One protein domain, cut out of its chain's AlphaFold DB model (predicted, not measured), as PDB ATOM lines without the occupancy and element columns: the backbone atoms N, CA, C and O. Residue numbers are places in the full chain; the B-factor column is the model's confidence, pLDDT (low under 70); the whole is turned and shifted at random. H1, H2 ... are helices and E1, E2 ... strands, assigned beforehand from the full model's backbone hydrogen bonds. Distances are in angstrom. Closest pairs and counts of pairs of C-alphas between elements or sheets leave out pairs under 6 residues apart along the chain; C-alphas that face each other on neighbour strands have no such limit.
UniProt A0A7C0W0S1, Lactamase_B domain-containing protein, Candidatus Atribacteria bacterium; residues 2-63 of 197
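AT A GLANCE: This is residues 2 to 63 of the 197 residues of the protein "Lactamase_B domain-containing protein" of Candidatus Atribacteria bacterium (UniProt A0A7C0W0S1). With little regular structure, this is a body built mostly of loops, with short helix H1 at one end and, toward the other, two short side-by-side strands, E1 and E2, and helix H2. Printed are 62 residues, 16 of them in named elements, in the order H1 E1 H2 E2; the class is mixed and the sheet, E1 E2, parallel. The whole is compact, with a radius of gyration of the C-alphas of 10.4 A and spans of 28 by 21 by 17 A.

HOW THE PARTS SIT: H1, residues 11 to 14, is apart from H2, residues 46 to 51, and from E2, residues 59 to 61. Residues 19 to 20 pair, parallel, with residues 42 to 43 of E1, residues 42 to 44. E1, H2 and E2 form a strand-helix-strand unit, two parallel neighbour strands with a helix between, its crossover right-handed. E1 and E2 run at 30 degrees, with N 60 and O 42 within hydrogen-bond range at 2.8 A. The closest C-alphas of H2 and E2, Glu 46 and Ile 61, are 5.9 A apart. In H2 every O i to N i+4 pair is within hydrogen-bond range; H1 is too short for one.

IN THESE COORDINATES: H1 begins at C-alpha 11 (-37.291, -50.778, -38.945). H2 is 8.6 A long. E2 ends at C-alpha 61 (-36.652, -38.175, -54.451).

THE WHOLE: The farthest C-alphas, Lys 8 and Ser 63, are 29.3 A apart. The printed part has no cut; the link from H1 to E1 is long, 27 residues. No printed residue is under 70 in pLDDT.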
ATOM      1  N   ASP A   2     -29.151 -44.234 -43.590       97.94
ATOM      2  CA  ASP A   2     -28.894 -45.551 -44.162       97.94
ATOM      3  C   ASP A   2     -29.657 -46.703 -43.491       97.94
ATOM      4  O   ASP A   2     -30.123 -46.614 -42.353       97.94
ATOM      5  N   TYR A   3     -29.855 -47.765 -44.268       97.38
ATOM      6  CA  TYR A   3     -30.400 -49.048 -43.839       97.38
ATOM      7  C   TYR A   3     -29.893 -50.106 -44.820       97.38
ATOM      8  O   TYR A   3     -30.446 -50.257 -45.909       97.38
ATOM      9  N   GLY A   4     -28.781 -50.754 -44.468       96.69
ATOM     10  CA  GLY A   4     -28.149 -51.803 -45.268       96.69
ATOM     11  C   GLY A   4     -28.572 -53.210 -44.869       96.69
ATOM     12  O   GLY A   4     -29.229 -53.404 -43.853       96.69
ATOM     13  N   LEU A   5     -28.138 -54.208 -45.643       95.31
ATOM     14  CA  LEU A   5     -28.459 -55.633 -45.461       95.31
ATOM     15  C   LEU A   5     -28.000 -56.192 -44.111       95.31
ATOM     16  O   LEU A   5     -28.541 -57.174 -43.612       95.31
ATOM     17  N   LYS A   6     -26.967 -55.587 -43.518       93.31
ATOM     18  CA  LYS A   6     -26.519 -55.907 -42.166       93.31
ATOM     19  C   LYS A   6     -26.961 -54.797 -41.236       93.31
ATOM     20  O   LYS A   6     -26.420 -53.699 -41.269       93.31
ATOM     21  N   HIS A   7     -27.917 -55.121 -40.386       92.06
ATOM     22  CA  HIS A   7     -28.459 -54.213 -39.396       92.06
ATOM     23  C   HIS A   7     -28.815 -55.017 -38.141       92.06
ATOM     24  O   HIS A   7     -29.242 -56.169 -38.227       92.06
ATOM     25  N   LYS A   8     -28.605 -54.427 -36.961       91.75
ATOM     26  CA  LYS A   8     -28.922 -55.082 -35.681       91.75
ATOM     27  C   LYS A   8     -30.427 -55.108 -35.413       91.75
ATOM     28  O   LYS A   8     -30.948 -56.123 -34.965       91.75
ATOM     29  N   TYR A   9     -31.107 -54.007 -35.720       93.06
ATOM     30  CA  TYR A   9     -32.537 -53.824 -35.473       93.06
ATOM     31  C   TYR A   9     -33.298 -53.696 -36.775       93.06
ATOM     32  O   TYR A   9     -32.799 -53.107 -37.737       93.06
ATOM     33  N   LYS A  10     -34.524 -54.206 -36.798       92.88
ATOM     34  CA  LYS A  10     -35.452 -53.968 -37.900       92.88
ATOM     35  C   LYS A  10     -36.074 -52.576 -37.798       92.88
ATOM     36  O   LYS A  10     -36.131 -51.970 -36.726       92.88
ATOM     37  N   LEU A  11     -36.607 -52.076 -38.911       93.75
ATOM     38  CA  LEU A  11     -37.291 -50.778 -38.945       93.75
ATOM     39  C   LEU A  11     -38.516 -50.728 -38.019       93.75
ATOM     40  O   LEU A  11     -38.826 -49.665 -37.486       93.75
ATOM     41  N   GLU A  12     -39.184 -51.859 -37.773       92.12
ATOM     42  CA  GLU A  12     -40.316 -51.954 -36.842       92.12
ATOM     43  C   GLU A  12     -39.908 -51.784 -35.370       92.12
ATOM     44  O   GLU A  12     -40.748 -51.431 -34.537       92.12
ATOM     45  N   GLU A  13     -38.637 -52.036 -35.050       93.62
ATOM     46  CA  GLU A  13     -38.069 -51.862 -33.711       93.62
ATOM     47  C   GLU A  13     -37.597 -50.419 -33.514       93.62
ATOM     48  O   GLU A  13     -37.951 -49.794 -32.517       93.62
ATOM     49  N   ILE A  14     -36.872 -49.873 -34.500       93.69
ATOM     50  CA  ILE A  14     -36.363 -48.491 -34.480       93.69
ATOM     51  C   ILE A  14     -37.515 -47.477 -34.554       93.69
ATOM     52  O   ILE A  14     -37.452 -46.423 -33.929       93.69
ATOM     53  N   LYS A  15     -38.565 -47.789 -35.328       95.00
ATOM     54  CA  LYS A  15     -39.727 -46.925 -35.604       95.00
ATOM     55  C   LYS A  15     -39.342 -45.497 -36.033       95.00
ATOM     56  O   LYS A  15     -39.817 -44.539 -35.426       95.00
ATOM     57  N   PRO A  16     -38.497 -45.323 -37.067       95.94
ATOM     58  CA  PRO A  16     -38.104 -43.990 -37.499       95.94
ATOM     59  C   PRO A  16     -39.269 -43.267 -38.187       95.94
ATOM     60  O   PRO A  16     -40.040 -43.880 -38.927       95.94
ATOM     61  N   ASP A  17     -39.345 -41.946 -38.013       96.88
ATOM     62  CA  ASP A  17     -40.308 -41.107 -38.740       96.88
ATOM     63  C   ASP A  17     -39.984 -41.029 -40.239       96.88
ATOM     64  O   ASP A  17     -40.879 -40.965 -41.083       96.88
ATOM     65  N   VAL A  18     -38.689 -41.021 -40.571       97.06
ATOM     66  CA  VAL A  18     -38.157 -40.921 -41.936       97.06
ATOM     67  C   VAL A  18     -36.850 -41.704 -42.058       97.06
ATOM     68  O   VAL A  18     -36.105 -41.853 -41.088       97.06
ATOM     69  N   ILE A  19     -36.527 -42.156 -43.269       98.00
ATOM     70  CA  ILE A  19     -35.237 -42.775 -43.594       98.00
ATOM     71  C   ILE A  19     -34.546 -41.910 -44.646       98.00
ATOM     72  O   ILE A  19     -35.155 -41.570 -45.654       98.00
ATOM     73  N   LEU A  20     -33.281 -41.564 -44.420       98.50
ATOM     74  CA  LEU A  20     -32.413 -40.922 -45.413       98.50
ATOM     75  C   LEU A  20     -31.412 -41.966 -45.912       98.50
ATOM     76  O   LEU A  20     -30.770 -42.579 -45.062       98.50
ATOM     77  N   ILE A  21     -31.263 -42.150 -47.224       98.56
ATOM     78  CA  ILE A  21     -30.255 -43.042 -47.823       98.56
ATOM     79  C   ILE A  21     -29.194 -42.210 -48.536       98.56
ATOM     80  O   ILE A  21     -29.514 -41.332 -49.338       98.56
ATOM     81  N   THR A  22     -27.932 -42.508 -48.253       98.44
ATOM     82  CA  THR A  22     -26.773 -41.802 -48.797       98.44
ATOM     83  C   THR A  22     -26.370 -42.309 -50.174       98.44
ATOM     84  O   THR A  22     -26.053 -41.500 -51.046       98.44
ATOM     85  N   HIS A  23     -26.362 -43.631 -50.379       97.69
ATOM     86  CA  HIS A  23     -25.998 -44.258 -51.647       97.69
ATOM     87  C   HIS A  23     -26.362 -45.745 -51.709       97.69
ATOM     88  O   HIS A  23     -26.718 -46.374 -50.715       97.69
ATOM     89  N   ALA A  24     -26.244 -46.319 -52.907       96.69
ATOM     90  CA  ALA A  24     -26.623 -47.694 -53.200       96.69
ATOM     91  C   ALA A  24     -25.446 -48.681 -53.069       96.69
ATOM     92  O   ALA A  24     -25.026 -49.294 -54.057       96.69
ATOM     93  N   HIS A  25     -24.930 -48.852 -51.851       95.94
ATOM     94  CA  HIS A  25     -24.105 -50.007 -51.481       95.94
ATOM     95  C   HIS A  25     -24.858 -50.949 -50.524       95.94
ATOM     96  O   HIS A  25     -25.735 -50.485 -49.791       95.94
ATOM     97  N   PRO A  26     -24.578 -52.270 -50.532       95.25
ATOM     98  CA  PRO A  26     -25.347 -53.256 -49.760       95.25
ATOM     99  C   PRO A  26     -25.392 -52.991 -48.251       95.25
ATOM    100  O   PRO A  26     -26.382 -53.284 -47.595       95.25
ATOM    101  N   ASP A  27     -24.339 -52.416 -47.696       95.56
ATOM    102  CA  ASP A  27     -24.204 -51.996 -46.301       95.56
ATOM    103  C   ASP A  27     -24.920 -50.678 -45.961       95.56
ATOM    104  O   ASP A  27     -25.097 -50.380 -44.783       95.56
ATOM    105  N   HIS A  28     -25.451 -49.965 -46.959       97.25
ATOM    106  CA  HIS A  28     -26.209 -48.720 -46.779       97.25
ATOM    107  C   HIS A  28     -27.659 -48.789 -47.281       97.25
ATOM    108  O   HIS A  28     -28.503 -48.013 -46.828       97.25
ATOM    109  N   TYR A  29     -27.965 -49.704 -48.209       97.12
ATOM    110  CA  TYR A  29     -29.240 -49.742 -48.930       97.12
ATOM    111  C   TYR A  29     -29.738 -51.175 -49.197       97.12
ATOM    112  O   TYR A  29     -29.408 -51.797 -50.208       97.12
ATOM    113  N   SER A  30     -30.602 -51.693 -48.320       96.88
ATOM    114  CA  SER A  30     -31.110 -53.075 -48.379       96.88
ATOM    115  C   SER A  30     -31.947 -53.394 -49.620       96.88
ATOM    116  O   SER A  30     -31.967 -54.535 -50.081       96.88
ATOM    117  N   TRP A  31     -32.597 -52.393 -50.225       96.75
ATOM    118  CA  TRP A  31     -33.408 -52.575 -51.442       96.75
ATOM    119  C   TRP A  31     -32.590 -52.959 -52.689       96.75
ATOM    120  O   TRP A  31     -33.149 -53.181 -53.766       96.75
ATOM    121  N   LEU A  32     -31.266 -53.087 -52.569       94.62
ATOM    122  CA  LEU A  32     -30.439 -53.774 -53.562       94.62
ATOM    123  C   LEU A  32     -30.797 -55.251 -53.710       94.62
ATOM    124  O   LEU A  32     -30.762 -55.770 -54.824       94.62
ATOM    125  N   GLU A  33     -31.142 -55.922 -52.612       94.38
ATOM    126  CA  GLU A  33     -31.331 -57.377 -52.590       94.38
ATOM    127  C   GLU A  33     -32.664 -57.810 -51.971       94.38
ATOM    128  O   GLU A  33     -33.113 -58.929 -52.228       94.38
ATOM    129  N   GLU A  34     -33.349 -56.917 -51.253       94.31
ATOM    130  CA  GLU A  34     -34.572 -57.232 -50.513       94.31
ATOM    131  C   GLU A  34     -35.773 -56.381 -50.952       94.31
ATOM    132  O   GLU A  34     -35.679 -55.160 -51.090       94.31
ATOM    133  N   ASP A  35     -36.942 -57.011 -51.122       95.19
ATOM    134  CA  ASP A  35     -38.198 -56.301 -51.405       95.19
ATOM    135  C   ASP A  35     -38.915 -55.878 -50.114       95.19
ATOM    136  O   ASP A  35     -39.961 -56.414 -49.741       95.19
ATOM    137  N   ILE A  36     -38.324 -54.925 -49.395       93.25
ATOM    138  CA  ILE A  36     -38.855 -54.453 -48.113       93.25
ATOM    139  C   ILE A  36     -40.035 -53.503 -48.355       93.25
ATOM    140  O   ILE A  36     -39.899 -52.476 -49.031       93.25
ATOM    141  N   LYS A  37     -41.189 -53.813 -47.754       92.50
ATOM    142  CA  LYS A  37     -42.390 -52.967 -47.789       92.50
ATOM    143  C   LYS A  37     -42.562 -52.219 -46.471       92.50
ATOM    144  O   LYS A  37     -42.837 -52.830 -45.446       92.50
ATOM    145  N   ILE A  38     -42.475 -50.892 -46.516       92.06
ATOM    146  CA  ILE A  38     -42.632 -50.014 -45.351       92.06
ATOM    147  C   ILE A  38     -43.525 -48.819 -45.663       92.06
ATOM    148  O   ILE A  38     -43.591 -48.328 -46.787       92.06
ATOM    149  N   LYS A  39     -44.234 -48.319 -44.651       94.12
ATOM    150  CA  LYS A  39     -45.005 -47.071 -44.777       94.12
ATOM    151  C   LYS A  39     -44.147 -45.829 -44.535       94.12
ATOM    152  O   LYS A  39     -44.532 -44.746 -44.963       94.12
ATOM    153  N   ILE A  40     -43.006 -45.993 -43.870       96.12
ATOM    154  CA  ILE A  40     -42.075 -44.915 -43.533       96.12
ATOM    155  C   ILE A  40     -41.500 -44.328 -44.835       96.12
ATOM    156  O   ILE A  40     -41.094 -45.099 -45.709       96.12
ATOM    157  N   PRO A  41     -41.491 -42.995 -45.008       97.25
ATOM    158  CA  PRO A  41     -40.922 -42.368 -46.193       97.25
ATOM    159  C   PRO A  41     -39.400 -42.550 -46.247       97.25
ATOM    160  O   PRO A  41     -38.689 -42.272 -45.278       97.25
ATOM    161  N   VAL A  42     -38.910 -42.977 -47.410       98.31
ATOM    162  CA  VAL A  42     -37.482 -43.154 -47.703       98.31
ATOM    163  C   VAL A  42     -37.033 -42.061 -48.659       98.31
ATOM    164  O   VAL A  42     -37.457 -42.036 -49.812       98.31
ATOM    165  N   TYR A  43     -36.181 -41.164 -48.183       98.62
ATOM    166  CA  TYR A  43     -35.597 -40.072 -48.948       98.62
ATOM    167  C   TYR A  43     -34.243 -40.494 -49.514       98.62
ATOM    168  O   TYR A  43     -33.359 -40.922 -48.772       98.62
ATOM    169  N   LEU A  44     -34.089 -40.381 -50.829       98.38
ATOM    170  CA  LEU A  44     -32.897 -40.807 -51.559       98.38
ATOM    171  C   LEU A  44     -32.806 -40.095 -52.910       98.38
ATOM    172  O   LEU A  44     -33.807 -39.589 -53.418       98.38
ATOM    173  N   THR A  45     -31.617 -40.047 -53.502       97.81
ATOM    174  CA  THR A  45     -31.455 -39.497 -54.854       97.81
ATOM    175  C   THR A  45     -32.057 -40.425 -55.906       97.81
ATOM    176  O   THR A  45     -32.195 -41.634 -55.694       97.81
ATOM    177  N   GLU A  46     -32.380 -39.870 -57.073       96.81
ATOM    178  CA  GLU A  46     -32.838 -40.663 -58.218       96.81
ATOM    179  C   GLU A  46     -31.793 -41.708 -58.646       96.81
ATOM    180  O   GLU A  46     -32.151 -42.861 -58.894       96.81
ATOM    181  N   ASP A  47     -30.504 -41.352 -58.626       95.00
ATOM    182  CA  ASP A  47     -29.398 -42.281 -58.894       95.00
ATOM    183  C   ASP A  47     -29.421 -43.487 -57.944       95.00
ATOM    184  O   ASP A  47     -29.314 -44.633 -58.382       95.00
ATOM    185  N   THR A  48     -29.615 -43.242 -56.643       96.44
ATOM    186  CA  THR A  48     -29.678 -44.305 -55.628       96.44
ATOM    187  C   THR A  48     -30.891 -45.206 -55.853       96.44
ATOM    188  O   THR A  48     -30.764 -46.432 -55.827       96.44
ATOM    189  N   LEU A  49     -32.065 -44.622 -56.125       96.50
ATOM    190  CA  LEU A  49     -33.289 -45.386 -56.379       96.50
ATOM    191  C   LEU A  49     -33.158 -46.271 -57.625       96.50
ATOM    192  O   LEU A  49     -33.602 -47.419 -57.617       96.50
ATOM    193  N   ASN A  50     -32.559 -45.740 -58.692       94.94
ATOM    194  CA  ASN A  50     -32.411 -46.438 -59.967       94.94
ATOM    195  C   ASN A  50     -31.371 -47.563 -59.927       94.94
ATOM    196  O   ASN A  50     -31.421 -48.455 -60.771       94.94
ATOM    197  N   TYR A  51     -30.464 -47.549 -58.949       94.25
ATOM    198  CA  TYR A  51     -29.479 -48.611 -58.758       94.25
ATOM    199  C   TYR A  51     -30.058 -49.843 -58.031       94.25
ATOM    200  O   TYR A  51     -29.535 -50.949 -58.162       94.25
ATOM    201  N   GLY A  52     -31.145 -49.673 -57.269       88.44
ATOM    202  CA  GLY A  52     -31.812 -50.757 -56.547       88.44
ATOM    203  C   GLY A  52     -32.475 -51.779 -57.469       88.44
ATOM    204  O   GLY A  52     -33.180 -51.414 -58.412       88.44
ATOM    205  N   LYS A  53     -32.323 -53.074 -57.158       93.12
ATOM    206  CA  LYS A  53     -33.148 -54.132 -57.767       93.12
ATOM    207  C   LYS A  53     -34.612 -53.975 -57.359       93.12
ATOM    208  O   LYS A  53     -35.510 -54.197 -58.169       93.12
ATOM    209  N   TYR A  54     -34.832 -53.591 -56.105       96.25
ATOM    210  CA  TYR A  54     -36.130 -53.258 -55.544       96.25
ATOM    211  C   TYR A  54     -36.197 -51.769 -55.226       96.25
ATOM    212  O   TYR A  54     -35.197 -51.045 -55.235       96.25
ATOM    213  N   ARG A  55     -37.415 -51.300 -54.963       95.25
ATOM    214  CA  ARG A  55     -37.693 -49.901 -54.650       95.25
ATOM    215  C   ARG A  55     -38.515 -49.819 -53.369       95.25
ATOM    216  O   ARG A  55     -39.495 -50.563 -53.254       95.25
ATOM    217  N   PRO A  56     -38.194 -48.890 -52.454       95.75
ATOM    218  CA  PRO A  56     -39.091 -48.559 -51.365       95.75
ATOM    219  C   PRO A  56     -40.451 -48.144 -51.925       95.75
ATOM    220  O   PRO A  56     -40.546 -47.292 -52.811       95.75
ATOM    221  N   ASN A  57     -41.522 -48.723 -51.391       94.75
ATOM    222  CA  ASN A  57     -42.888 -48.420 -51.817       94.75
ATOM    223  C   ASN A  57     -43.340 -46.997 -51.425       94.75
ATOM    224  O   ASN A  57     -44.307 -46.500 -51.991       94.75
ATOM    225  N   ASN A  58     -42.645 -46.336 -50.491       96.38
ATOM    226  CA  ASN A  58     -42.827 -44.920 -50.157       96.38
ATOM    227  C   ASN A  58     -41.506 -44.149 -50.323       96.38
ATOM    228  O   ASN A  58     -40.925 -43.664 -49.354       96.38
ATOM    229  N   CYS A  59     -40.997 -44.076 -51.553       96.81
ATOM    230  CA  CYS A  59     -39.806 -43.289 -51.863       96.81
ATOM    231  C   CYS A  59     -40.124 -41.795 -52.057       96.81
ATOM    232  O   CYS A  59     -41.202 -41.413 -52.524       96.81
ATOM    233  N   LYS A  60     -39.158 -40.947 -51.702       98.12
ATOM    234  CA  LYS A  60     -39.149 -39.495 -51.893       98.12
ATOM    235  C   LYS A  60     -37.818 -39.112 -52.531       98.12
ATOM    236  O   LYS A  60     -36.766 -39.302 -51.929       98.12
ATOM    237  N   ILE A  61     -37.866 -38.612 -53.762       98.38
ATOM    238  CA  ILE A  61     -36.652 -38.175 -54.451       98.38
ATOM    239  C   ILE A  61     -36.184 -36.850 -53.858       98.38
ATOM    240  O   ILE A  61     -36.980 -35.922 -53.712       98.38
ATOM    241  N   ILE A  62     -34.897 -36.787 -53.528       98.25
ATOM    242  CA  ILE A  62     -34.215 -35.565 -53.098       98.25
ATOM    243  C   ILE A  62     -33.132 -35.169 -54.092       98.25
ATOM    244  O   ILE A  62     -32.512 -36.015 -54.742       98.25
ATOM    245  N   SER A  63     -32.889 -33.870 -54.165       98.19
ATOM    246  CA  SER A  63     -31.917 -33.232 -55.034       98.19
ATOM    247  C   SER A  63     -30.832 -32.564 -54.198       98.19
ATOM    248  O   SER A  63     -31.032 -32.197 -53.038       98.19
TER     249      SER A  63